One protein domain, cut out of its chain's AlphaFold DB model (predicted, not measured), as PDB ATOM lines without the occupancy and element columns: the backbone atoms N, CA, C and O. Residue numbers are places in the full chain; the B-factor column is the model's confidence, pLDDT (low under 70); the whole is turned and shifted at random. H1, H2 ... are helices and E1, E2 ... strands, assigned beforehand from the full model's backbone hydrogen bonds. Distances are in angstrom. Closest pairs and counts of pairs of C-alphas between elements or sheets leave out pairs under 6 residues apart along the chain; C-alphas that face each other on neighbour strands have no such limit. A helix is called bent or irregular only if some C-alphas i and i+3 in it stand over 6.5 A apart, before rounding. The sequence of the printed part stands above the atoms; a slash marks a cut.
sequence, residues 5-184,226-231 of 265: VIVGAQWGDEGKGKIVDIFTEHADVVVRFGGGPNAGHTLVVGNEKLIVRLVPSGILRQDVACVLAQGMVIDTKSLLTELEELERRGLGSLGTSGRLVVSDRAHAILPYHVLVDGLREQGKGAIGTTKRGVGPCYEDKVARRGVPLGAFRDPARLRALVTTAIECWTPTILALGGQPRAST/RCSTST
ATOM      1  N   VAL A   5     -24.410  -8.053  22.684       91.25
ATOM      2  CA  VAL A   5     -25.701  -8.309  23.327       91.25
ATOM      3  C   VAL A   5     -25.762  -9.771  23.743       91.25
ATOM      4  O   VAL A   5     -25.613 -10.665  22.920       91.25
ATOM      5  N   ILE A   6     -25.985 -10.009  25.033       89.56
ATOM      6  CA  ILE A   6     -26.143 -11.330  25.632       89.56
ATOM      7  C   ILE A   6     -27.623 -11.511  25.968       89.56
ATOM      8  O   ILE A   6     -28.141 -10.963  26.946       89.56
ATOM      9  N   VAL A   7     -28.307 -12.296  25.143       89.75
ATOM     10  CA  VAL A   7     -29.732 -12.607  25.282       89.75
ATOM     11  C   VAL A   7     -29.883 -14.107  25.500       89.75
ATOM     12  O   VAL A   7     -29.151 -14.912  24.935       89.75
ATOM     13  N   GLY A   8     -30.818 -14.487  26.360       87.88
ATOM     14  CA  GLY A   8     -31.235 -15.874  26.536       87.88
ATOM     15  C   GLY A   8     -32.230 -16.229  25.445       87.88
ATOM     16  O   GLY A   8     -33.198 -15.494  25.257       87.88
ATOM     17  N   ALA A   9     -31.969 -17.322  24.736       89.31
ATOM     18  CA  ALA A   9     -32.811 -17.815  23.649       89.31
ATOM     19  C   ALA A   9     -33.949 -18.737  24.132       89.31
ATOM     20  O   ALA A   9     -34.715 -19.240  23.314       89.31
ATOM     21  N   GLN A  10     -34.042 -18.996  25.441       89.69
ATOM     22  CA  GLN A  10     -35.009 -19.913  26.042       89.69
ATOM     23  C   GLN A  10     -35.863 -19.179  27.094       89.69
ATOM     24  O   GLN A  10     -36.099 -17.974  27.008       89.69
ATOM     25  N   TRP A  11     -36.361 -19.911  28.096       80.75
ATOM     26  CA  TRP A  11     -37.287 -19.417  29.117       80.75
ATOM     27  C   TRP A  11     -36.602 -19.066  30.440       80.75
ATOM     28  O   TRP A  11     -37.216 -19.199  31.498       80.75
ATOM     29  N   GLY A  12     -35.358 -18.581  30.397       73.56
ATOM     30  CA  GLY A  12     -34.588 -18.212  31.585       73.56
ATOM     31  C   GLY A  12     -33.670 -19.326  32.095       73.56
ATOM     32  O   GLY A  12     -33.825 -20.486  31.742       73.56
ATOM     33  N   ASP A  13     -32.710 -18.941  32.939       74.00
ATOM     34  CA  ASP A  13     -31.701 -19.809  33.571       74.00
ATOM     35  C   ASP A  13     -30.646 -20.440  32.641       74.00
ATOM     36  O   ASP A  13     -29.966 -21.392  33.006       74.00
ATOM     37  N   GLU A  14     -30.381 -19.834  31.483       85.31
ATOM     38  CA  GLU A  14     -29.357 -20.273  30.517       85.31
ATOM     39  C   GLU A  14     -27.912 -19.953  30.959       85.31
ATOM     40  O   GLU A  14     -26.981 -19.970  30.159       85.31
ATOM     41  N   GLY A  15     -27.702 -19.567  32.221       82.94
ATOM     42  CA  GLY A  15     -26.375 -19.194  32.720       82.94
ATOM     43  C   GLY A  15     -25.844 -17.856  32.185       82.94
ATOM     44  O   GLY A  15     -24.640 -17.609  32.252       82.94
ATOM     45  N   LYS A  16     -26.723 -16.959  31.707       85.06
ATOM     46  CA  LYS A  16     -26.357 -15.632  31.166       85.06
ATOM     47  C   LYS A  16     -25.391 -14.851  32.055       85.06
ATOM     48  O   LYS A  16     -24.474 -14.233  31.537       85.06
ATOM     49  N   GLY A  17     -25.579 -14.896  33.376       82.12
ATOM     50  CA  GLY A  17     -24.707 -14.197  34.327       82.12
ATOM     51  C   GLY A  17     -23.241 -14.625  34.218       82.12
ATOM     52  O   GLY A  17     -22.362 -13.775  34.255       82.12
ATOM     53  N   LYS A  18     -22.977 -15.917  33.978       83.12
ATOM     54  CA  LYS A  18     -21.617 -16.442  33.785       83.12
ATOM     55  C   LYS A  18     -21.010 -15.971  32.464       83.12
ATOM     56  O   LYS A  18     -19.844 -15.600  32.420       83.12
ATOM     57  N   ILE A  19     -21.805 -15.953  31.394       87.88
ATOM     58  CA  ILE A  19     -21.358 -15.433  30.095       87.88
ATOM     59  C   ILE A  19     -21.058 -13.937  30.201       87.88
ATOM     60  O   ILE A  19     -19.998 -13.494  29.771       87.88
ATOM     61  N   VAL A  20     -21.952 -13.166  30.827       86.50
ATOM     62  CA  VAL A  20     -21.735 -11.739  31.096       86.50
ATOM     63  C   VAL A  20     -20.426 -11.551  31.849       86.50
ATOM     64  O   VAL A  20     -19.601 -10.778  31.381       86.50
ATOM     65  N   ASP A  21     -20.207 -12.287  32.938       84.19
ATOM     66  CA  ASP A  21     -18.989 -12.207  33.745       84.19
ATOM     67  C   ASP A  21     -17.706 -12.405  32.918       84.19
ATOM     68  O   ASP A  21     -16.806 -11.567  32.990       84.19
ATOM     69  N   ILE A  22     -17.658 -13.414  32.040       86.19
ATOM     70  CA  ILE A  22     -16.527 -13.630  31.117       86.19
ATOM     71  C   ILE A  22     -16.318 -12.406  30.209       86.19
ATOM     72  O   ILE A  22     -15.221 -11.858  30.134       86.19
ATOM     73  N   PHE A  23     -17.380 -11.914  29.564       87.38
ATOM     74  CA  PHE A  23     -17.281 -10.761  28.661       87.38
ATOM     75  C   PHE A  23     -16.961  -9.444  29.380       87.38
ATOM     76  O   PHE A  23     -16.418  -8.524  28.760       87.38
ATOM     77  N   THR A  24     -17.276  -9.326  30.672       86.50
ATOM     78  CA  THR A  24     -16.979  -8.103  31.431       86.50
ATOM     79  C   THR A  24     -15.480  -7.868  31.645       86.50
ATOM     80  O   THR A  24     -15.103  -6.739  31.929       86.50
ATOM     81  N   GLU A  25     -14.607  -8.862  31.426       85.06
ATOM     82  CA  GLU A  25     -13.145  -8.659  31.420       85.06
ATOM     83  C   GLU A  25     -12.681  -7.697  30.317       85.06
ATOM     84  O   GLU A  25     -11.643  -7.042  30.423       85.06
ATOM     85  N   HIS A  26     -13.445  -7.601  29.233       87.88
ATOM     86  CA  HIS A  26     -13.083  -6.780  28.083       87.88
ATOM     87  C   HIS A  26     -13.965  -5.547  27.925       87.88
ATOM     88  O   HIS A  26     -13.709  -4.765  27.013       87.88
ATOM     89  N   ALA A  27     -14.967  -5.366  28.790       88.38
ATOM     90  CA  ALA A  27     -15.962  -4.310  28.676       88.38
ATOM     91  C   ALA A  27     -15.701  -3.168  29.661       88.38
ATOM     92  O   ALA A  27     -15.630  -3.393  30.860       88.38
ATOM     93  N   ASP A  28     -15.677  -1.923  29.178       89.44
ATOM     94  CA  ASP A  28     -15.640  -0.749  30.069       89.44
ATOM     95  C   ASP A  28     -17.007  -0.460  30.730       89.44
ATOM     96  O   ASP A  28     -17.085   0.226  31.749       89.44
ATOM     97  N   VAL A  29     -18.110  -0.928  30.125       90.75
ATOM     98  CA  VAL A  29     -19.482  -0.661  30.590       90.75
ATOM     99  C   VAL A  29     -20.361  -1.898  30.439       90.75
ATOM    100  O   VAL A  29     -20.381  -2.532  29.382       90.75
ATOM    101  N   VAL A  30     -21.140  -2.188  31.478       91.38
ATOM    102  CA  VAL A  30     -22.115  -3.279  31.534       91.38
ATOM    103  C   VAL A  30     -23.484  -2.689  31.800       91.38
ATOM    104  O   VAL A  30     -23.689  -1.981  32.787       91.38
ATOM    105  N   VAL A  31     -24.438  -2.982  30.920       92.38
ATOM    106  CA  VAL A  31     -25.766  -2.372  30.971       92.38
ATOM    107  C   VAL A  31     -26.827  -3.447  31.144       92.38
ATOM    108  O   VAL A  31     -26.939  -4.381  30.345       92.38
ATOM    109  N   ARG A  32     -27.669  -3.278  32.163       91.69
ATOM    110  CA  ARG A  32     -28.948  -3.977  32.253       91.69
ATOM    111  C   ARG A  32     -30.042  -3.084  31.713       91.69
ATOM    112  O   ARG A  32     -30.259  -1.982  32.212       91.69
ATOM    113  N   PHE A  33     -30.704  -3.553  30.664       90.69
ATOM    114  CA  PHE A  33     -31.637  -2.719  29.920       90.69
ATOM    115  C   PHE A  33     -33.101  -2.912  30.323       90.69
ATOM    116  O   PHE A  33     -33.877  -1.981  30.150       90.69
ATOM    117  N   GLY A  34     -33.475  -4.070  30.868       90.75
ATOM    118  CA  GLY A  34     -34.852  -4.423  31.222       90.75
ATOM    119  C   GLY A  34     -34.907  -5.414  32.383       90.75
ATOM    120  O   GLY A  34     -33.875  -5.783  32.946       90.75
ATOM    121  N   GLY A  35     -36.108  -5.845  32.743       89.75
ATOM    122  CA  GLY A  35     -36.366  -6.701  33.897       89.75
ATOM    123  C   GLY A  35     -36.416  -5.952  35.226       89.75
ATOM    124  O   GLY A  35     -36.376  -4.722  35.302       89.75
ATOM    125  N   GLY A  36     -36.463  -6.733  36.299       90.44
ATOM    126  CA  GLY A  36     -36.384  -6.247  37.668       90.44
ATOM    127  C   GLY A  36     -35.814  -7.310  38.609       90.44
ATOM    128  O   GLY A  36     -34.947  -8.087  38.194       90.44
ATOM    129  N   PRO A  37     -36.293  -7.393  39.865       87.75
ATOM    130  CA  PRO A  37     -35.826  -8.371  40.853       87.75
ATOM    131  C   PRO A  37     -36.328  -9.806  40.586       87.75
ATOM    132  O   PRO A  37     -36.197 -10.679  41.440       87.75
ATOM    133  N   ASN A  38     -36.938 -10.053  39.424       84.50
ATOM    134  CA  ASN A  38     -37.336 -11.377  38.943       84.50
ATOM    135  C   ASN A  38     -36.183 -12.145  38.281       84.50
ATOM    136  O   ASN A  38     -36.282 -13.356  38.104       84.50
ATOM    137  N   ALA A  39     -35.105 -11.454  37.908       75.25
ATOM    138  CA  ALA A  39     -33.861 -12.081  37.490       75.25
ATOM    139  C   ALA A  39     -32.946 -12.273  38.705       75.25
ATOM    140  O   ALA A  39     -32.941 -11.454  39.620       75.25
ATOM    141  N   GLY A  40     -32.154 -13.340  38.701       77.62
ATOM    142  CA  GLY A  40     -31.111 -13.576  39.688       77.62
ATOM    143  C   GLY A  40     -29.886 -14.161  39.008       77.62
ATOM    144  O   GLY A  40     -30.012 -14.933  38.059       77.62
ATOM    145  N   HIS A  41     -28.702 -13.781  39.472       79.81
ATOM    146  CA  HIS A  41     -27.476 -14.481  39.123       79.81
ATOM    147  C   HIS A  41     -26.555 -14.554  40.331       79.81
ATOM    148  O   HIS A  41     -26.591 -13.720  41.235       79.81
ATOM    149  N   THR A  42     -25.738 -15.597  40.339       82.25
ATOM    150  CA  THR A  42     -24.772 -15.825  41.401       82.25
ATOM    151  C   THR A  42     -23.454 -15.187  41.005       82.25
ATOM    152  O   THR A  42     -22.878 -15.536  39.976       82.25
ATOM    153  N   LEU A  43     -22.983 -14.267  41.835       79.12
ATOM    154  CA  LEU A  43     -21.610 -13.796  41.842       79.12
ATOM    155  C   LEU A  43     -20.776 -14.793  42.636       79.12
ATOM    156  O   LEU A  43     -21.155 -15.180  43.743       79.12
ATOM    157  N   VAL A  44     -19.659 -15.219  42.061       76.75
ATOM    158  CA  VAL A  44     -18.675 -16.053  42.748       76.75
ATOM    159  C   VAL A  44     -17.439 -15.197  42.953       76.75
ATOM    160  O   VAL A  44     -16.875 -14.700  41.981       76.75
ATOM    161  N   VAL A  45     -17.044 -14.996  44.209       70.12
ATOM    162  CA  VAL A  45     -15.843 -14.232  44.560       70.12
ATOM    163  C   VAL A  45     -14.974 -15.089  45.460       70.12
ATOM    164  O   VAL A  45     -15.346 -15.387  46.594       70.12
ATOM    165  N   GLY A  46     -13.831 -15.531  44.933       74.31
ATOM    166  CA  GLY A  46     -13.032 -16.565  45.588       74.31
ATOM    167  C   GLY A  46     -13.880 -17.815  45.836       74.31
ATOM    168  O   GLY A  46     -14.399 -18.408  44.892       74.31
ATOM    169  N   ASN A  47     -14.068 -18.166  47.110       76.81
ATOM    170  CA  ASN A  47     -14.867 -19.320  47.534       76.81
ATOM    171  C   ASN A  47     -16.301 -18.964  47.962       76.81
ATOM    172  O   ASN A  47     -17.084 -19.856  48.296       76.81
ATOM    173  N   GLU A  48     -16.673 -17.684  47.952       78.38
ATOM    174  CA  GLU A  48     -17.999 -17.245  48.372       78.38
ATOM    175  C   GLU A  48     -18.962 -17.075  47.200       78.38
ATOM    176  O   GLU A  48     -18.610 -16.604  46.117       78.38
ATOM    177  N   LYS A  49     -20.228 -17.414  47.457       83.50
ATOM    178  CA  LYS A  49     -21.340 -17.199  46.532       83.50
ATOM    179  C   LYS A  49     -22.237 -16.093  47.078       83.50
ATOM    180  O   LYS A  49     -22.676 -16.154  48.228       83.50
ATOM    181  N   LEU A  50     -22.539 -15.103  46.246       83.31
ATOM    182  CA  LEU A  50     -23.499 -14.041  46.533       83.31
ATOM    183  C   LEU A  50     -24.577 -14.038  45.450       83.31
ATOM    184  O   LEU A  50     -24.279 -13.932  44.264       83.31
ATOM    185  N   ILE A  51     -25.840 -14.154  45.850       86.00
ATOM    186  CA  ILE A  51     -26.969 -14.113  44.918       86.00
ATOM    187  C   ILE A  51     -27.455 -12.670  44.828       86.00
ATOM    188  O   ILE A  51     -28.036 -12.154  45.781       86.00
ATOM    189  N   VAL A  52     -27.254 -12.047  43.669       87.56
ATOM    190  CA  VAL A  52     -27.750 -10.699  43.369       87.56
ATOM    191  C   VAL A  52     -28.885 -10.773  42.354       87.56
ATOM    192  O   VAL A  52     -28.930 -11.673  41.507       87.56
ATOM    193  N   ARG A  53     -29.830  -9.835  42.431       88.62
ATOM    194  CA  ARG A  53     -30.991  -9.784  41.534       88.62
ATOM    195  C   ARG A  53     -30.978  -8.570  40.643       88.62
ATOM    196  O   ARG A  53     -31.352  -8.696  39.480       88.62
ATOM    197  N   LEU A  54     -30.565  -7.412  41.149       90.00
ATOM    198  CA  LEU A  54     -30.566  -6.148  40.410       90.00
ATOM    199  C   LEU A  54     -29.155  -5.751  39.977       90.00
ATOM    200  O   LEU A  54     -28.959  -5.400  38.809       90.00
ATOM    201  N   VAL A  55     -28.179  -5.871  40.875       89.50
ATOM    202  CA  VAL A  55     -26.794  -5.455  40.614       89.50
ATOM    203  C   VAL A  55     -26.191  -6.254  39.444       89.50
ATOM    204  O   VAL A  55     -26.297  -7.477  39.452       89.50
ATOM    205  N   PRO A  56     -25.587  -5.621  38.415       88.62
ATOM    206  CA  PRO A  56     -24.963  -6.337  37.297       88.62
ATOM    207  C   PRO A  56     -23.680  -7.079  37.701       88.62
ATOM    208  O   PRO A  56     -22.943  -6.614  38.567       88.62
ATOM    209  N   SER A  57     -23.340  -8.169  37.001       83.38
ATOM    210  CA  SER A  57     -22.162  -9.000  37.324       83.38
ATOM    211  C   SER A  57     -20.826  -8.267  37.220       83.38
ATOM    212  O   SER A  57     -19.880  -8.592  37.929       83.38
ATOM    213  N   GLY A  58     -20.767  -7.216  36.397       84.75
ATOM    214  CA  GLY A  58     -19.584  -6.368  36.255       84.75
ATOM    215  C   GLY A  58     -19.185  -5.604  37.520       84.75
ATOM    216  O   GLY A  58     -18.081  -5.070  37.554       84.75
ATOM    217  N   ILE A  59     -20.026  -5.562  38.564       84.75
ATOM    218  CA  ILE A  59     -19.758  -4.780  39.784       84.75
ATOM    219  C   ILE A  59     -18.469  -5.205  40.505       84.75
ATOM    220  O   ILE A  59     -17.825  -4.380  41.159       84.75
ATOM    221  N   LEU A  60     -18.081  -6.475  40.340       80.75
ATOM    222  CA  LEU A  60     -16.878  -7.069  40.924       80.75
ATOM    223  C   LEU A  60     -15.580  -6.517  40.322       80.75
ATOM    224  O   LEU A  60     -14.525  -6.617  40.944       80.75
ATOM    225  N   ARG A  61     -15.639  -5.928  39.123       80.44
ATOM    226  CA  ARG A  61     -14.475  -5.352  38.444       80.44
ATOM    227  C   ARG A  61     -14.410  -3.847  38.704       80.44
ATOM    228  O   ARG A  61     -15.391  -3.126  38.524       80.44
ATOM    229  N   GLN A  62     -13.243  -3.362  39.118       79.50
ATOM    230  CA  GLN A  62     -13.061  -1.964  39.532       79.50
ATOM    231  C   GLN A  62     -13.184  -0.981  38.359       79.50
ATOM    232  O   GLN A  62     -13.790   0.076  38.515       79.50
ATOM    233  N   ASP A  63     -12.708  -1.366  37.175       83.56
ATOM    234  CA  ASP A  63     -12.670  -0.502  35.985       83.56
ATOM    235  C   ASP A  63     -13.963  -0.518  35.150       83.56
ATOM    236  O   ASP A  63     -14.033   0.107  34.091       83.56
ATOM    237  N   VAL A  64     -14.996  -1.233  35.607       86.75
ATOM    238  CA  VAL A  64     -16.229  -1.451  34.844       86.75
ATOM    239  C   VAL A  64     -17.371  -0.617  35.414       86.75
ATOM    240  O   VAL A  64     -17.776  -0.778  36.568       86.75
ATOM    241  N   ALA A  65     -17.945   0.253  34.582       88.88
ATOM    242  CA  ALA A  65     -19.157   0.985  34.931       88.88
ATOM    243  C   ALA A  65     -20.395   0.093  34.754       88.88
ATOM    244  O   ALA A  65     -20.598  -0.523  33.709       88.88
ATOM    245  N   CYS A  66     -21.258   0.054  35.763       90.81
ATOM    246  CA  CYS A  66     -22.500  -0.711  35.762       90.81
ATOM    247  C   CYS A  66     -23.691   0.234  35.607       90.81
ATOM    248  O   CYS A  66     -23.846   1.172  36.381       90.81
ATOM    249  N   VAL A  67     -24.567  -0.019  34.637       92.50
ATOM    250  CA  VAL A  67     -25.724   0.843  34.358       92.50
ATOM    251  C   VAL A  67     -27.022   0.054  34.486       92.50
ATOM    252  O   VAL A  67     -27.215  -0.953  33.804       92.50
ATOM    253  N   LEU A  68     -27.940   0.550  35.318       93.38
ATOM    254  CA  LEU A  68     -29.343   0.135  35.339       93.38
ATOM    255  C   LEU A  68     -30.142   1.114  34.476       93.38
ATOM    256  O   LEU A  68     -30.365   2.267  34.859       93.38
ATOM    257  N   ALA A  69     -30.517   0.683  33.274       95.12
ATOM    258  CA  ALA A  69     -31.115   1.565  32.282       95.12
ATOM    259  C   ALA A  69     -32.606   1.827  32.539       95.12
ATOM    260  O   ALA A  69     -33.277   1.138  33.308       95.12
ATOM    261  N   GLN A  70     -33.150   2.801  31.809       95.62
ATOM    262  CA  GLN A  70     -34.546   3.237  31.900       95.62
ATOM    263  C   GLN A  70     -35.588   2.134  31.681       95.62
ATOM    264  O   GLN A  70     -36.730   2.293  32.101       95.62
ATOM    265  N   GLY A  71     -35.241   1.044  30.987       94.25
ATOM    266  CA  GLY A  71     -36.165  -0.051  30.706       94.25
ATOM    267  C   GLY A  71     -36.468  -0.900  31.941       94.25
ATOM    268  O   GLY A  71     -37.525  -1.512  31.969       94.25
ATOM    269  N   MET A  72     -35.652  -0.826  32.994       95.00
ATOM    270  CA  MET A  72     -35.834  -1.604  34.216       95.00
ATOM    271  C   MET A  72     -36.969  -1.113  35.124       95.00
ATOM    272  O   MET A  72     -37.335   0.072  35.136       95.00
ATOM    273  N   VAL A  73     -37.459  -2.046  35.939       96.12
ATOM    274  CA  VAL A  73     -38.257  -1.800  37.145       96.12
ATOM    275  C   VAL A  73     -37.441  -2.211  38.372       96.12
ATOM    276  O   VAL A  73     -36.908  -3.317  38.451       96.12
ATOM    277  N   ILE A  74     -37.277  -1.297  39.318       95.38
ATOM    278  CA  ILE A  74     -36.294  -1.395  40.398       95.38
ATOM    279  C   ILE A  74     -37.024  -1.405  41.734       95.38
ATOM    280  O   ILE A  74     -37.683  -0.437  42.105       95.38
ATOM    281  N   ASP A  75     -36.871  -2.495  42.480       94.75
ATOM    282  CA  ASP A  75     -37.195  -2.514  43.903       94.75
ATOM    283  C   ASP A  75     -36.047  -1.846  44.665       94.75
ATOM    284  O   ASP A  75     -34.956  -2.407  44.791       94.75
ATOM    285  N   THR A  76     -36.293  -0.626  45.143       91.44
ATOM    286  CA  THR A  76     -35.292   0.185  45.844       91.44
ATOM    287  C   THR A  76     -34.829  -0.473  47.136       91.44
ATOM    288  O   THR A  76     -33.648  -0.384  47.458       91.44
ATOM    289  N   LYS A  77     -35.713  -1.186  47.846       91.06
ATOM    290  CA  LYS A  77     -35.350  -1.891  49.078       91.06
ATOM    291  C   LYS A  77     -34.399  -3.042  48.773       91.06
ATOM    292  O   LYS A  77     -33.340  -3.128  49.382       91.06
ATOM    293  N   SER A  78     -34.753  -3.889  47.803       90.88
ATOM    294  CA  SER A  78     -33.891  -5.008  47.397       90.88
ATOM    295  C   SER A  78     -32.542  -4.527  46.859       90.88
ATOM    296  O   SER A  78     -31.520  -5.119  47.190       90.88
ATOM    297  N   LEU A  79     -32.521  -3.440  46.075       91.12
ATOM    298  CA  LEU A  79     -31.273  -2.869  45.563       91.12
ATOM    299  C   LEU A  79     -30.357  -2.401  46.699       91.12
ATOM    300  O   LEU A  79     -29.176  -2.725  46.682       91.12
ATOM    301  N   LEU A  80     -30.889  -1.665  47.679       90.12
ATOM    302  CA  LEU A  80     -30.100  -1.181  48.815       90.12
ATOM    303  C   LEU A  80     -29.534  -2.337  49.644       90.12
ATOM    304  O   LEU A  80     -28.343  -2.343  49.923       90.12
ATOM    305  N   THR A  81     -30.344  -3.356  49.940       90.25
ATOM    306  CA  THR A  81     -29.870  -4.548  50.659       90.25
ATOM    307  C   THR A  81     -28.768  -5.289  49.895       90.25
ATOM    308  O   THR A  81     -27.812  -5.763  50.502       90.25
ATOM    309  N   GLU A  82     -28.864  -5.389  48.564       88.94
ATOM    310  CA  GLU A  82     -27.801  -5.989  47.745       88.94
ATOM    311  C   GLU A  82     -26.501  -5.175  47.797       88.94
ATOM    312  O   GLU A  82     -25.420  -5.760  47.853       88.94
ATOM    313  N   LEU A  83     -26.593  -3.844  47.802       87.00
ATOM    314  CA  LEU A  83     -25.432  -2.958  47.905       87.00
ATOM    315  C   LEU A  83     -24.777  -3.017  49.289       87.00
ATOM    316  O   LEU A  83     -23.561  -3.150  49.371       87.00
ATOM    317  N   GLU A  84     -25.571  -2.996  50.359       87.19
ATOM    318  CA  GLU A  84     -25.085  -3.139  51.738       87.19
ATOM    319  C   GLU A  84     -24.341  -4.468  51.935       87.19
ATOM    320  O   GLU A  84     -23.272  -4.510  52.543       87.19
ATOM    321  N   GLU A  85     -24.862  -5.560  51.371       86.00
ATOM    322  CA  GLU A  85     -24.229  -6.876  51.453       86.00
ATOM    323  C   GLU A  85     -22.909  -6.943  50.664       86.00
ATOM    324  O   GLU A  85     -21.955  -7.588  51.105       86.00
ATOM    325  N   LEU A  86     -22.822  -6.255  49.521       82.62
ATOM    326  CA  LEU A  86     -21.577  -6.109  48.761       82.62
ATOM    327  C   LEU A  86     -20.535  -5.283  49.528       82.62
ATOM    328  O   LEU A  86     -19.355  -5.638  49.551       82.62
ATOM    329  N   GLU A  87     -20.964  -4.198  50.171       81.56
ATOM    330  CA  GLU A  87     -20.105  -3.338  50.988       81.56
ATOM    331  C   GLU A  87     -19.576  -4.083  52.217       81.56
ATOM    332  O   GLU A  87     -18.367  -4.077  52.462       81.56
ATOM    333  N   ARG A  88     -20.442  -4.820  52.922       83.00
ATOM    334  CA  ARG A  88     -20.087  -5.630  54.099       83.00
ATOM    335  C   ARG A  88     -19.001  -6.666  53.807       83.00
ATOM    336  O   ARG A  88     -18.190  -6.965  54.678       83.00
ATOM    337  N   ARG A  89     -18.968  -7.208  52.588       78.81
ATOM    338  CA  ARG A  89     -17.972  -8.201  52.149       78.81
ATOM    339  C   ARG A  89     -16.662  -7.581  51.653       78.81
ATOM    340  O   ARG A  89     -15.826  -8.284  51.100       78.81
ATOM    341  N   GLY A  90     -16.486  -6.264  51.775       72.62
ATOM    342  CA  GLY A  90     -15.286  -5.562  51.306       72.62
ATOM    343  C   GLY A  90     -15.189  -5.430  49.783       72.62
ATOM    344  O   GLY A  90     -14.290  -4.752  49.286       72.62
ATOM    345  N   LEU A  91     -16.157  -5.977  49.039       66.44
ATOM    346  CA  LEU A  91     -16.290  -5.838  47.584       66.44
ATOM    347  C   LEU A  91     -16.759  -4.428  47.181       66.44
ATOM    348  O   LEU A  91     -16.691  -4.053  46.012       66.44
ATOM    349  N   GLY A  92     -17.200  -3.641  48.169       52.22
ATOM    350  CA  GLY A  92     -17.565  -2.230  48.056       52.22
ATOM    351  C   GLY A  92     -16.541  -1.234  48.622       52.22
ATOM    352  O   GLY A  92     -16.816  -0.038  48.593       52.22
ATOM    353  N   SER A  93     -15.356  -1.667  49.085       41.72
ATOM    354  CA  SER A  93     -14.327  -0.784  49.692       41.72
ATOM    355  C   SER A  93     -13.711   0.268  48.744       41.72
ATOM    356  O   SER A  93     -12.928   1.110  49.171       41.72
ATOM    357  N   LEU A  94     -14.129   0.298  47.475       46.16
ATOM    358  CA  LEU A  94     -13.823   1.349  46.490       46.16
ATOM    359  C   LEU A  94     -14.972   2.323  46.234       46.16
ATOM    360  O   LEU A  94     -14.925   3.116  45.295       46.16
ATOM    361  N   GLY A  95     -16.013   2.256  47.055       45.28
ATOM    362  CA  GLY A  95     -17.235   2.985  46.832       45.28
ATOM    363  C   GLY A  95     -17.972   2.448  45.608       45.28
ATOM    364  O   GLY A  95     -17.521   2.453  44.461       45.28
ATOM    365  N   THR A  96     -19.231   2.131  45.827       50.47
ATOM    366  CA  THR A  96     -20.264   2.244  44.797       50.47
ATOM    367  C   THR A  96     -20.293   3.668  44.175       50.47
ATOM    368  O   THR A  96     -20.943   3.881  43.153       50.47
ATOM    369  N   SER A  97     -19.542   4.625  44.756       54.91
ATOM    370  CA  SER A  97     -19.076   5.942  44.288       54.91
ATOM    371  C   SER A  97     -18.856   6.059  42.773       54.91
ATOM    372  O   SER A  97     -17.741   6.029  42.261       54.91
ATOM    373  N   GLY A  98     -19.953   6.243  42.041       63.50
ATOM    374  CA  GLY A  98     -19.963   6.637  40.632       63.50
ATOM    375  C   GLY A  98     -19.870   5.503  39.610       63.50
ATOM    376  O   GLY A  98     -20.032   5.782  38.423       63.50
ATOM    377  N   ARG A  99     -19.657   4.245  40.031       81.19
ATOM    378  CA  ARG A  99     -19.600   3.095  39.104       81.19
ATOM    379  C   ARG A  99     -20.968   2.506  38.801       81.19
ATOM    380  O   ARG A  99     -21.203   2.118  37.662       81.19
ATOM    381  N   LEU A 100     -21.861   2.441  39.792       89.12
ATOM    382  CA  LEU A 100     -23.249   2.049  39.563       89.12
ATOM    383  C   LEU A 100     -24.075   3.288  39.223       89.12
ATOM    384  O   LEU A 100     -24.312   4.153  40.064       89.12
ATOM    385  N   VAL A 101     -24.536   3.357  37.982       91.06
ATOM    386  CA  VAL A 101     -25.405   4.421  37.487       91.06
ATOM    387  C   VAL A 101     -26.814   3.872  37.361       91.06
ATOM    388  O   VAL A 101     -27.072   2.947  36.593       91.06
ATOM    389  N   VAL A 102     -27.743   4.471  38.095       93.00
ATOM    390  CA  VAL A 102     -29.165   4.144  38.000       93.00
ATOM    391  C   VAL A 102     -29.865   5.234  37.202       93.00
ATOM    392  O   VAL A 102     -29.766   6.416  37.532       93.00
ATOM    393  N   SER A 103     -30.560   4.846  36.133       95.12
ATOM    394  CA  SER A 103     -31.353   5.782  35.342       95.12
ATOM    395  C   SER A 103     -32.477   6.375  36.189       95.12
ATOM    396  O   SER A 103     -33.262   5.652  36.797       95.12
ATOM    397  N   ASP A 104     -32.616   7.699  36.161       95.56
ATOM    398  CA  ASP A 104     -33.731   8.398  36.802       95.56
ATOM    399  C   ASP A 104     -35.084   8.147  36.111       95.56
ATOM    400  O   ASP A 104     -36.134   8.429  36.689       95.56
ATOM    401  N   ARG A 105     -35.069   7.564  34.907       95.75
ATOM    402  CA  ARG A 105     -36.258   7.131  34.156       95.75
ATOM    403  C   ARG A 105     -36.666   5.681  34.431       95.75
ATOM    404  O   ARG A 105     -37.750   5.272  34.011       95.75
ATOM    405  N   ALA A 106     -35.834   4.896  35.119       96.19
ATOM    406  CA  ALA A 106     -36.253   3.579  35.594       96.19
ATOM    407  C   ALA A 106     -37.388   3.735  36.618       96.19
ATOM    408  O   ALA A 106     -37.480   4.759  37.296       96.19
ATOM    409  N   HIS A 107     -38.282   2.753  36.694       96.94
ATOM    410  CA  HIS A 107     -39.482   2.845  37.531       96.94
ATOM    411  C   HIS A 107     -39.294   2.120  38.858       96.94
ATOM    412  O   HIS A 107     -38.660   1.070  38.903       96.94
ATOM    413  N   ALA A 108     -39.839   2.679  39.935       96.94
ATOM    414  CA  ALA A 108     -39.773   2.085  41.261       96.94
ATOM    415  C   ALA A 108     -40.877   1.042  41.455       96.94
ATOM    416  O   ALA A 108     -42.060   1.308  41.224       96.94
ATOM    417  N   ILE A 109     -40.500  -0.134  41.950       96.44
ATOM    418  CA  ILE A 109     -41.456  -1.108  42.466       96.44
ATOM    419  C   ILE A 109     -41.864  -0.659  43.871       96.44
ATOM    420  O   ILE A 109     -41.027  -0.547  44.764       96.44
ATOM    421  N   LEU A 110     -43.157  -0.406  44.061       95.19
ATOM    422  CA  LEU A 110     -43.747   0.034  45.318       95.19
ATOM    423  C   LEU A 110     -44.608  -1.076  45.947       95.19
ATOM    424  O   LEU A 110     -44.999  -2.019  45.253       95.19
ATOM    425  N   PRO A 111     -44.930  -0.986  47.254       94.12
ATOM    426  CA  PRO A 111     -45.621  -2.058  47.976       94.12
ATOM    427  C   PRO A 111     -46.961  -2.483  47.362       94.12
ATOM    428  O   PRO A 111     -47.300  -3.665  47.389       94.12
ATOM    429  N   TYR A 112     -47.704  -1.548  46.766       94.06
ATOM    430  CA  TYR A 112     -48.976  -1.858  46.117       94.06
ATOM    431  C   TYR A 112     -48.798  -2.722  44.856       94.06
ATOM    432  O   TYR A 112     -49.645  -3.569  44.592       94.06
ATOM    433  N   HIS A 113     -47.675  -2.613  44.130       95.75
ATOM    434  CA  HIS A 113     -47.385  -3.518  43.012       95.75
ATOM    435  C   HIS A 113     -47.218  -4.960  43.496       95.75
ATOM    436  O   HIS A 113     -47.730  -5.885  42.873       95.75
ATOM    437  N   VAL A 114     -46.504  -5.155  44.611       94.69
ATOM    438  CA  VAL A 114     -46.286  -6.480  45.213       94.69
ATOM    439  C   VAL A 114     -47.610  -7.072  45.691       94.69
ATOM    440  O   VAL A 114     -47.872  -8.251  45.459       94.69
ATOM    441  N   LEU A 115     -48.458  -6.246  46.310       94.19
ATOM    442  CA  LEU A 115     -49.797  -6.638  46.743       94.19
ATOM    443  C   LEU A 115     -50.649  -7.115  45.561       94.19
ATOM    444  O   LEU A 115     -51.167  -8.227  45.600       94.19
ATOM    445  N   VAL A 116     -50.760  -6.308  44.504       94.12
ATOM    446  CA  VAL A 116     -51.557  -6.646  43.314       94.12
ATOM    447  C   VAL A 116     -51.039  -7.914  42.637       94.12
ATOM    448  O   VAL A 116     -51.837  -8.774  42.277       94.12
ATOM    449  N   ASP A 117     -49.719  -8.047  42.478       94.88
ATOM    450  CA  ASP A 117     -49.093  -9.241  41.890       94.88
ATOM    451  C   ASP A 117     -49.438 -10.492  42.713       94.88
ATOM    452  O   ASP A 117     -49.891 -11.500  42.180       94.88
ATOM    453  N   GLY A 118     -49.330 -10.397  44.042       94.31
ATOM    454  CA  GLY A 118     -49.708 -11.474  44.952       94.31
ATOM    455  C   GLY A 118     -51.188 -11.856  44.873       94.31
ATOM    456  O   GLY A 118     -51.494 -13.048  44.873       94.31
ATOM    457  N   LEU A 119     -52.089 -10.873  44.786       93.38
ATOM    458  CA  LEU A 119     -53.535 -11.097  44.683       93.38
ATOM    459  C   LEU A 119     -53.929 -11.724  43.338       93.38
ATOM    460  O   LEU A 119     -54.695 -12.685  43.309       93.38
ATOM    461  N   ARG A 120     -53.368 -11.242  42.220       93.12
ATOM    462  CA  ARG A 120     -53.615 -11.820  40.884       93.12
ATOM    463  C   ARG A 120     -53.195 -13.291  40.820       93.12
ATOM    464  O   ARG A 120     -53.898 -14.108  40.233       93.12
ATOM    465  N   GLU A 121     -52.108 -13.644  41.499       92.69
ATOM    466  CA  GLU A 121     -51.610 -15.021  41.577       92.69
ATOM    467  C   GLU A 121     -52.418 -15.953  42.494       92.69
ATOM    468  O   GLU A 121     -52.180 -17.159  42.489       92.69
ATOM    469  N   GLN A 122     -53.357 -15.433  43.290       89.94
ATOM    470  CA  GLN A 122     -54.295 -16.255  44.072       89.94
ATOM    471  C   GLN A 122     -55.547 -16.631  43.263       89.94
ATOM    472  O   GLN A 122     -56.286 -17.535  43.649       89.94
ATOM    473  N   GLY A 123     -55.789 -15.955  42.136       83.50
ATOM    474  CA  GLY A 123     -56.944 -16.188  41.279       83.50
ATOM    475  C   GLY A 123     -56.821 -17.427  40.386       83.50
ATOM    476  O   GLY A 123     -55.761 -18.027  40.214       83.50
ATOM    477  N   LYS A 124     -57.932 -17.776  39.726       78.00
ATOM    478  CA  LYS A 124     -58.021 -18.930  38.809       78.00
ATOM    479  C   LYS A 124     -57.108 -18.817  37.568       78.00
ATOM    480  O   LYS A 124     -56.865 -19.823  36.911       78.00
ATOM    481  N   GLY A 125     -56.580 -17.625  37.274       80.56
ATOM    482  CA  GLY A 125     -55.696 -17.320  36.140       80.56
ATOM    483  C   GLY A 125     -54.213 -17.152  36.492       80.56
ATOM    484  O   GLY A 125     -53.504 -16.482  35.747       80.56
ATOM    485  N   ALA A 126     -53.751 -17.708  37.618       88.31
ATOM    486  CA  ALA A 126     -52.369 -17.557  38.073       88.31
ATOM    487  C   ALA A 126     -51.343 -18.013  37.019       88.31
ATOM    488  O   ALA A 126     -51.411 -19.128  36.482       88.31
ATOM    489  N   ILE A 127     -50.371 -17.140  36.779       88.94
ATOM    490  CA  ILE A 127     -49.317 -17.283  35.776       88.94
ATOM    491  C   ILE A 127     -48.106 -18.035  36.349       88.94
ATOM    492  O   ILE A 127     -47.405 -18.731  35.616       88.94
ATOM    493  N   GLY A 128     -47.862 -17.921  37.656       88.44
ATOM    494  CA  GLY A 128     -46.626 -18.345  38.309       88.44
ATOM    495  C   GLY A 128     -45.594 -17.217  38.376       88.44
ATOM    496  O   GLY A 128     -44.416 -17.439  38.092       88.44
ATOM    497  N   THR A 129     -46.019 -15.992  38.701       89.06
ATOM    498  CA  THR A 129     -45.095 -14.852  38.832       89.06
ATOM    499  C   THR A 129     -44.209 -14.992  40.071       89.06
ATOM    500  O   THR A 129     -44.475 -15.754  41.002       89.06
ATOM    501  N   THR A 130     -43.138 -14.197  40.129       86.94
ATOM    502  CA  THR A 130     -42.264 -14.141  41.309       86.94
ATOM    503  C   THR A 130     -42.905 -13.418  42.500       86.94
ATOM    504  O   THR A 130     -42.255 -13.311  43.541       86.94
ATOM    505  N   LYS A 131     -44.130 -12.882  42.356       92.69
ATOM    506  CA  LYS A 131     -44.841 -12.087  43.377       92.69
ATOM    507  C   LYS A 131     -43.997 -10.921  43.900       92.69
ATOM    508  O   LYS A 131     -43.940 -10.647  45.096       92.69
ATOM    509  N   ARG A 132     -43.260 -10.273  42.993       93.00
ATOM    510  CA  ARG A 132     -42.349  -9.150  43.294       93.00
ATOM    511  C   ARG A 132     -42.857  -7.822  42.744       93.00
ATOM    512  O   ARG A 132     -42.152  -6.830  42.857       93.00
ATOM    513  N   GLY A 133     -44.039  -7.786  42.134       93.94
ATOM    514  CA  GLY A 133     -44.614  -6.557  41.593       93.94
ATOM    515  C   GLY A 133     -44.022  -6.120  40.253       93.94
ATOM    516  O   GLY A 133     -44.244  -4.983  39.851       93.94
ATOM    517  N   VAL A 134     -43.286  -6.989  39.547       94.88
ATOM    518  CA  VAL A 134     -42.673  -6.651  38.245       94.88
ATOM    519  C   VAL A 134     -43.746  -6.366  37.196       94.88
ATOM    520  O   VAL A 134     -43.698  -5.322  36.553       94.88
ATOM    521  N   GLY A 135     -44.743  -7.248  37.071       94.69
ATOM    522  CA  GLY A 135     -45.851  -7.076  36.127       94.69
ATOM    523  C   GLY A 135     -46.643  -5.787  36.378       94.69
ATOM    524  O   GLY A 135     -46.671  -4.932  35.495       94.69
ATOM    525  N   PRO A 136     -47.214  -5.586  37.583       95.62
ATOM    526  CA  PRO A 136     -47.946  -4.356  37.899       95.62
ATOM    527  C   PRO A 136     -47.111  -3.073  37.767       95.62
ATOM    528  O   PRO A 136     -47.634  -2.045  37.354       95.62
ATOM    529  N   CYS A 137     -45.803  -3.115  38.050       96.88
ATOM    530  CA  CYS A 137     -44.936  -1.949  37.856       96.88
ATOM    531  C   CYS A 137     -44.745  -1.601  36.370       96.88
ATOM    532  O   CYS A 137     -44.739  -0.424  36.003       96.88
ATOM    533  N   TYR A 138     -44.627  -2.608  35.499       97.06
ATOM    534  CA  TYR A 138     -44.625  -2.381  34.055       97.06
ATOM    535  C   TYR A 138     -45.976  -1.894  33.534       97.06
ATOM    536  O   TYR A 138     -45.994  -1.031  32.659       97.06
ATOM    537  N   GLU A 139     -47.087  -2.382  34.090       96.56
ATOM    538  CA  GLU A 139     -48.431  -1.879  33.779       96.56
ATOM    539  C   GLU A 139     -48.510  -0.369  34.044       96.56
ATOM    540  O   GLU A 139     -48.884   0.395  33.158       96.56
ATOM    541  N   ASP A 140     -48.036   0.084  35.206       96.56
ATOM    542  CA  ASP A 140     -47.995   1.504  35.562       96.56
ATOM    543  C   ASP A 140     -47.069   2.332  34.668       96.56
ATOM    544  O   ASP A 140     -47.391   3.473  34.314       96.56
ATOM    545  N   LYS A 141     -45.926   1.762  34.282       95.62
ATOM    546  CA  LYS A 141     -44.978   2.390  33.358       95.62
ATOM    547  C   LYS A 141     -45.600   2.623  31.983       95.62
ATOM    548  O   LYS A 141     -45.492   3.725  31.447       95.62
ATOM    549  N   VAL A 142     -46.263   1.611  31.423       96.56
ATOM    550  CA  VAL A 142     -46.930   1.702  30.113       96.56
ATOM    551  C   VAL A 142     -48.169   2.596  30.192       96.56
ATOM    552  O   VAL A 142     -48.392   3.415  29.303       96.56
ATOM    553  N   ALA A 143     -48.922   2.530  31.293       95.88
ATOM    554  CA  ALA A 143     -50.073   3.392  31.554       95.88
ATOM    555  C   ALA A 143     -49.697   4.850  31.885       95.88
ATOM    556  O   ALA A 143     -50.586   5.685  32.039       95.88
ATOM    557  N   ARG A 144     -48.397   5.184  31.959       94.56
ATOM    558  CA  ARG A 144     -47.867   6.528  32.269       94.56
ATOM    559  C   ARG A 144     -48.278   7.059  33.651       94.56
ATOM    560  O   ARG A 144     -48.290   8.267  33.865       94.56
ATOM    561  N   ARG A 145     -48.577   6.159  34.593       93.25
ATOM    562  CA  ARG A 145     -48.954   6.477  35.986       93.25
ATOM    563  C   ARG A 145     -47.941   5.983  37.023       93.25
ATOM    564  O   ARG A 145     -48.141   6.158  38.218       93.25
ATOM    565  N   GLY A 146     -46.861   5.348  36.574       92.75
ATOM    566  CA  GLY A 146     -45.820   4.829  37.450       92.75
ATOM    567  C   GLY A 146     -44.910   5.898  38.044       92.75
ATOM    568  O   GLY A 146     -44.845   7.039  37.585       92.75
ATOM    569  N   VAL A 147     -44.166   5.500  39.075       96.62
ATOM    570  CA  VAL A 147     -43.243   6.377  39.800       96.62
ATOM    571  C   VAL A 147     -41.819   6.187  39.263       96.62
ATOM    572  O   VAL A 147     -41.188   5.170  39.569       96.62
ATOM    573  N   PRO A 148     -41.268   7.127  38.473       96.69
ATOM    574  CA  PRO A 148     -39.871   7.067  38.060       96.69
ATOM    575  C   PRO A 148     -38.945   7.337  39.253       96.69
ATOM    576  O   PRO A 148     -39.262   8.145  40.127       96.69
ATOM    577  N   LEU A 149     -37.755   6.733  39.270       95.88
ATOM    578  CA  LEU A 149     -36.772   6.929  40.340       95.88
ATOM    579  C   LEU A 149     -36.335   8.390  40.488       95.88
ATOM    580  O   LEU A 149     -36.052   8.842  41.595       95.88
ATOM    581  N   GLY A 150     -36.347   9.169  39.406       95.19
ATOM    582  CA  GLY A 150     -36.088  10.606  39.451       95.19
ATOM    583  C   GLY A 150     -37.062  11.386  40.340       95.19
ATOM    584  O   GLY A 150     -36.687  12.442  40.845       95.19
ATOM    585  N   ALA A 151     -38.275  10.870  40.579       95.31
ATOM    586  CA  ALA A 151     -39.248  11.496  41.473       95.31
ATOM    587  C   ALA A 151     -38.790  11.496  42.939       95.31
ATOM    588  O   ALA A 151     -39.187  12.380  43.686       95.31
ATOM    589  N   PHE A 152     -37.901  10.584  43.348       93.56
ATOM    590  CA  PHE A 152     -37.388  10.524  44.724       93.56
ATOM    591  C   PHE A 152     -36.548  11.748  45.115       93.56
ATOM    592  O   PHE A 152     -36.322  11.977  46.300       93.56
ATOM    593  N   ARG A 153     -36.106  12.553  44.139       94.19
ATOM    594  CA  ARG A 153     -35.403  13.822  44.384       94.19
ATOM    595  C   ARG A 153     -36.321  14.915  44.938       94.19
ATOM    596  O   ARG A 153     -35.825  15.842  45.565       94.19
ATOM    597  N   ASP A 154     -37.627  14.811  44.701       96.25
ATOM    598  CA  ASP A 154     -38.630  15.779  45.140       96.25
ATOM    599  C   ASP A 154     -39.749  15.063  45.921       96.25
ATOM    600  O   ASP A 154     -40.631  14.436  45.323       96.25
ATOM    601  N   PRO A 155     -39.757  15.170  47.262       94.94
ATOM    602  CA  PRO A 155     -40.769  14.535  48.098       94.94
ATOM    603  C   PRO A 155     -42.208  14.973  47.800       94.94
ATOM    604  O   PRO A 155     -43.126  14.185  48.023       94.94
ATOM    605  N   ALA A 156     -42.435  16.210  47.340       95.56
ATOM    606  CA  ALA A 156     -43.779  16.694  47.027       95.56
ATOM    607  C   ALA A 156     -44.307  16.021  45.757       95.56
ATOM    608  O   ALA A 156     -45.393  15.436  45.774       95.56
ATOM    609  N   ARG A 157     -43.490  16.004  44.698       94.81
ATOM    610  CA  ARG A 157     -43.794  15.278  43.460       94.81
ATOM    611  C   ARG A 157     -43.968  13.780  43.698       94.81
ATOM    612  O   ARG A 157     -44.901  13.190  43.160       94.81
ATOM    613  N   LEU A 158     -43.098  13.163  44.501       95.56
ATOM    614  CA  LEU A 158     -43.204  11.743  44.837       95.56
ATOM    615  C   LEU A 158     -44.547  11.429  45.500       95.56
ATOM    616  O   LEU A 158     -45.222  10.492  45.081       95.56
ATOM    617  N   ARG A 159     -44.949  12.222  46.503       95.12
ATOM    618  CA  ARG A 159     -46.242  12.045  47.179       95.12
ATOM    619  C   ARG A 159     -47.406  12.153  46.201       95.12
ATOM    620  O   ARG A 159     -48.246  11.266  46.209       95.12
ATOM    621  N   ALA A 160     -47.423  13.174  45.345       95.25
ATOM    622  CA  ALA A 160     -48.487  13.348  44.356       95.25
ATOM    623  C   ALA A 160     -48.620  12.126  43.431       95.25
ATOM    624  O   ALA A 160     -49.707  11.574  43.293       95.25
ATOM    625  N   LEU A 161     -47.502  11.646  42.870       95.44
ATOM    626  CA  LEU A 161     -47.498  10.474  41.987       95.44
ATOM    627  C   LEU A 161     -47.967   9.200  42.699       95.44
ATOM    628  O   LEU A 161     -48.744   8.433  42.137       95.44
ATOM    629  N   VAL A 162     -47.510   8.975  43.933       94.88
ATOM    630  CA  VAL A 162     -47.904   7.799  44.721       94.88
ATOM    631  C   VAL A 162     -49.390   7.845  45.071       94.88
ATOM    632  O   VAL A 162     -50.055   6.820  44.954       94.88
ATOM    633  N   THR A 163     -49.923   9.007  45.459       94.44
ATOM    634  CA  THR A 163     -51.354   9.174  45.750       94.44
ATOM    635  C   THR A 163     -52.199   8.819  44.531       94.44
ATOM    636  O   THR A 163     -53.044   7.931  44.621       94.44
ATOM    637  N   THR A 164     -51.900   9.411  43.371       94.56
ATOM    638  CA  THR A 164     -52.618   9.116  42.123       94.56
ATOM    639  C   THR A 164     -52.509   7.641  41.731       94.56
ATOM    640  O   THR A 164     -53.490   7.036  41.299       94.56
ATOM    641  N   ALA A 165     -51.337   7.021  41.902       93.81
ATOM    642  CA  ALA A 165     -51.165   5.600  41.610       93.81
ATOM    643  C   ALA A 165     -52.016   4.713  42.537       93.81
ATOM    644  O   ALA A 165     -52.653   3.772  42.066       93.81
ATOM    645  N   ILE A 166     -52.074   5.019  43.838       92.75
ATOM    646  CA  ILE A 166     -52.909   4.284  44.801       92.75
ATOM    647  C   ILE A 166     -54.393   4.423  44.456       92.75
ATOM    648  O   ILE A 166     -55.105   3.420  44.464       92.75
ATOM    649  N   GLU A 167     -54.860   5.625  44.118       93.56
ATOM    650  CA  GLU A 167     -56.241   5.858  43.672       93.56
ATOM    651  C   GLU A 167     -56.579   4.997  42.448       93.56
ATOM    652  O   GLU A 167     -57.600   4.311  42.437       93.56
ATOM    653  N   CYS A 168     -55.676   4.930  41.466       93.88
ATOM    654  CA  CYS A 168     -55.856   4.102  40.273       93.88
ATOM    655  C   CYS A 168     -55.881   2.595  40.570       93.88
ATOM    656  O   CYS A 168     -56.592   1.842  39.904       93.88
ATOM    657  N   TRP A 169     -55.080   2.134  41.534       94.69
ATOM    658  CA  TRP A 169     -55.006   0.717  41.900       94.69
ATOM    659  C   TRP A 169     -56.104   0.276  42.865       94.69
ATOM    660  O   TRP A 169     -56.397  -0.919  42.932       94.69
ATOM    661  N   THR A 170     -56.714   1.207  43.595       94.56
ATOM    662  CA  THR A 170     -57.708   0.912  44.635       94.56
ATOM    663  C   THR A 170     -58.874   0.057  44.123       94.56
ATOM    664  O   THR A 170     -59.113  -0.989  44.730       94.56
ATOM    665  N   PRO A 171     -59.546   0.380  42.996       95.12
ATOM    666  CA  PRO A 171     -60.632  -0.453  42.472       95.12
ATOM    667  C   PRO A 171     -60.189  -1.890  42.178       95.12
ATOM    668  O   PRO A 171     -60.874  -2.842  42.538       95.12
ATOM    669  N   THR A 172     -59.005  -2.057  41.586       93.38
ATOM    670  CA  THR A 172     -58.447  -3.377  41.265       93.38
ATOM    671  C   THR A 172     -58.093  -4.164  42.522       93.38
ATOM    672  O   THR A 172     -58.365  -5.358  42.594       93.38
ATOM    673  N   ILE A 173     -57.494  -3.516  43.525       93.38
ATOM    674  CA  ILE A 173     -57.155  -4.161  44.800       93.38
ATOM    675  C   ILE A 173     -58.428  -4.664  45.488       93.38
ATOM    676  O   ILE A 173     -58.455  -5.813  45.921       93.38
ATOM    677  N   LEU A 174     -59.481  -3.841  45.531       93.69
ATOM    678  CA  LEU A 174     -60.772  -4.208  46.117       93.69
ATOM    679  C   LEU A 174     -61.449  -5.349  45.345       93.69
ATOM    680  O   LEU A 174     -61.904  -6.310  45.960       93.69
ATOM    681  N   ALA A 175     -61.455  -5.293  44.009       92.44
ATOM    682  CA  ALA A 175     -62.020  -6.348  43.163       92.44
ATOM    683  C   ALA A 175     -61.305  -7.700  43.333       92.44
ATOM    684  O   ALA A 175     -61.914  -8.754  43.172       92.44
ATOM    685  N   LEU A 176     -60.018  -7.677  43.683       91.25
ATOM    686  CA  LEU A 176     -59.230  -8.871  43.986       91.25
ATOM    687  C   LEU A 176     -59.346  -9.327  45.455       91.25
ATOM    688  O   LEU A 176     -58.644 -10.253  45.856       91.25
ATOM    689  N   GLY A 177     -60.194  -8.686  46.267       88.94
ATOM    690  CA  GLY A 177     -60.383  -9.014  47.686       88.94
ATOM    691  C   GLY A 177     -59.263  -8.520  48.609       88.94
ATOM    692  O   GLY A 177     -59.161  -8.955  49.755       88.94
ATOM    693  N   GLY A 178     -58.397  -7.626  48.127       88.50
ATOM    694  CA  GLY A 178     -57.357  -6.988  48.923       88.50
ATOM    695  C   GLY A 178     -57.837  -5.720  49.624       88.50
ATOM    696  O   GLY A 178     -58.848  -5.122  49.264       88.50
ATOM    697  N   GLN A 179     -57.056  -5.256  50.598       86.19
ATOM    698  CA  GLN A 179     -57.256  -3.945  51.215       86.19
ATOM    699  C   GLN A 179     -56.193  -2.960  50.713       86.19
ATOM    700  O   GLN A 179     -54.997  -3.264  50.820       86.19
ATOM    701  N   PRO A 180     -56.582  -1.779  50.196       75.06
ATOM    702  CA  PRO A 180     -55.631  -0.740  49.832       75.06
ATOM    703  C   PRO A 180     -54.976  -0.222  51.114       75.06
ATOM    704  O   PRO A 180     -55.562   0.529  51.891       75.06
ATOM    705  N   ARG A 181     -53.740  -0.648  51.378       65.44
ATOM    706  CA  ARG A 181     -52.962  -0.069  52.472       65.44
ATOM    707  C   ARG A 181     -52.475   1.300  52.018       65.44
ATOM    708  O   ARG A 181     -51.520   1.387  51.248       65.44
ATOM    709  N   ALA A 182     -53.128   2.358  52.497       54.19
ATOM    710  CA  ALA A 182     -52.555   3.695  52.449       54.19
ATOM    711  C   ALA A 182     -51.170   3.630  53.102       54.19
ATOM    712  O   ALA A 182     -51.018   3.015  54.162       54.19
ATOM    713  N   SER A 183     -50.155   4.218  52.468       45.66
ATOM    714  CA  SER A 183     -48.846   4.343  53.096       45.66
ATOM    715  C   SER A 183     -49.044   5.021  54.446       45.66
ATOM    716  O   SER A 183     -49.439   6.187  54.518       45.66
ATOM    717  N   THR A 184     -48.808   4.261  55.508       34.78
ATOM    718  CA  THR A 184     -48.701   4.740  56.875       34.78
ATOM    719  C   THR A 184     -47.847   5.998  56.865       34.78
ATOM    720  O   THR A 184     -46.823   6.039  56.180       34.78
ATOM    721  N   ARG A 226     -16.545  -2.253  23.769       46.91
ATOM    722  CA  ARG A 226     -17.280  -1.410  24.726       46.91
ATOM    723  C   ARG A 226     -18.782  -1.576  24.609       46.91
ATOM    724  O   ARG A 226     -19.393  -0.893  23.797       46.91
ATOM    725  N   CYS A 227     -19.326  -2.398  25.509       37.34
ATOM    726  CA  CYS A 227     -20.719  -2.503  25.967       37.34
ATOM    727  C   CYS A 227     -21.165  -3.963  25.888       37.34
ATOM    728  O   CYS A 227     -21.267  -4.502  24.788       37.34
ATOM    729  N   SER A 228     -21.434  -4.596  27.033       39.56
ATOM    730  CA  SER A 228     -22.190  -5.848  27.091       39.56
ATOM    731  C   SER A 228     -23.578  -5.572  27.677       39.56
ATOM    732  O   SER A 228     -23.724  -5.080  28.799       39.56
ATOM    733  N   THR A 229     -24.623  -5.827  26.893       38.12
ATOM    734  CA  THR A 229     -26.019  -5.698  27.331       38.12
ATOM    735  C   THR A 229     -26.571  -7.071  27.654       38.12
ATOM    736  O   THR A 229     -26.493  -7.960  26.813       38.12
ATOM    737  N   SER A 230     -27.184  -7.250  28.821       38.31
ATOM    738  CA  SER A 230     -27.949  -8.466  29.114       38.31
ATOM    739  C   SER A 230     -29.320  -8.125  29.670       38.31
ATOM    740  O   SER A 230     -29.432  -7.204  30.480       38.31
ATOM    741  N   THR A 231     -30.350  -8.834  29.201       38.88
ATOM    742  CA  THR A 231     -31.565  -9.279  29.919       38.88
ATOM    743  C   THR A 231     -32.522  -9.934  28.909       38.88
ATOM    744  O   THR A 231     -32.769  -9.386  27.847       38.88
TER     745      THR A 231
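AT A GLANCE: This is residues 5 to 184 and 226 to 231 of the 265 residues of the protein "Adenylosuccinate synthetase" of Labilithrix luteola (UniProt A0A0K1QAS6). Two lobes stand end to end along the longest axis: one is a small sheet of four strands, E5 E4 E1 E6, with H2 packed on it and H1 only grazing it, the hairpin E2 and E3 next to H1 and H2 through E2, and H3 next to E3 and not on the four-strand sheet; the other lobe is made of the helices H4, H5, H6 and H7. In the helical lobe H4 and the part of H7 from residue 166 to 173 run side by side, H5 meets H4 steeply near the first ends of both, and H6 makes a corner at the first end of H7. The 186 printed residues hold seven named helices and six named strands, in the order H1 E1 E2 E3 H2 E4 H3 E5 H4 H5 H6 H7 E6, of mixed class. The sheet runs E5 E4 E1 E6, parallel throughout; E2 and E3 are antiparallel. The whole is compact, with a radius of gyration of the C-alphas of 17.5 A and spans of 50 by 39 by 29 A.

HOW THE PARTS SIT: H1, residues 16 to 24, precedes E1, residues 29 to 32. E2, residues 41 to 45, and E3, residues 48 to 52, form a hairpin, with N 43 and O 50 at 2.8 A. H2, residues 57 to 60, touches H1, closest at the C-alphas of Gly 58 and Thr 24, 5.8 A. E4, residues 65 to 68, is parallel to E1, with N 30 and O 65 at 2.8 A. H3, residues 76 to 88, comes closest to E3 at the C-alphas of Glu 82 and Val 52, 6.4 A. E5, residues 100 to 102, is parallel to E4, with N 101 and O 66 at 2.8 A; E4, H3 and E5 form a strand-helix-strand unit, two parallel neighbour strands with a helix between, its crossover right-handed. H4, residues 111 to 120, is apart from H3. H5, residues 134 to 142, touches H4, closest at the C-alphas of Pro 136 and His 113, 5.2 A, at a steep tilt of 69 degrees, only just short of perpendicular, opposite ways. H6, residues 149 to 153, and H7, residues 155 to 175, only just touch, only at the corner, with the C-alphas of Ala 151 and Leu 158 closest at 5.2 A. H7 touches H4 with residues 166 to 173 alone, closest at the C-alphas of Ile 173 and Val 116, 6.3 A, at a shallow tilt of 16 degrees, the same way. E6, residues 228 to 230, is parallel to E1, with N 31 and O 228 at 3.1 A. H2 is on the sheet of E5, E4, E1 and E6 at a height over the sheet of 8.1 A, while H1 only grazes it. Every O i to N i+4 pair is within hydrogen-bond range in H1, H3, H4 and H5; H7 has 15 of 17, H6 has 0 of 1 but 2 of 2 O i to N i+3 pairs, and H2 is too short for an O i to N i+4 pair.

IN THESE COORDINATES: H1 begins at C-alpha 16, (-26.357, -15.632, 31.166). From first to last C-alpha H3 measures 18.3 A, H4 14.5 A and H7 30.2 A. H7 has a kink of 36 degrees near residue 169 and ends at C-alpha 175, (-62.020, -6.348, 43.163). H2 and H7 are only just irregular: C-alphas 57 and 60 are 6.7 A apart, and C-alphas 168 and 171 7.0 A.

THE WHOLE: The two C-alphas farthest apart, of His 26 and Gly 177, are 51.2 A apart. Residues 185 to 225 are not printed, and C-alphas 184 and 226 are 45.4 A apart across the cut. The links H3 to E5 and H4 to H5 are long. The mean pLDDT of the printed part is 85.5; residues 91 to 98, 181 to 184 and 226 to 231 are under 70.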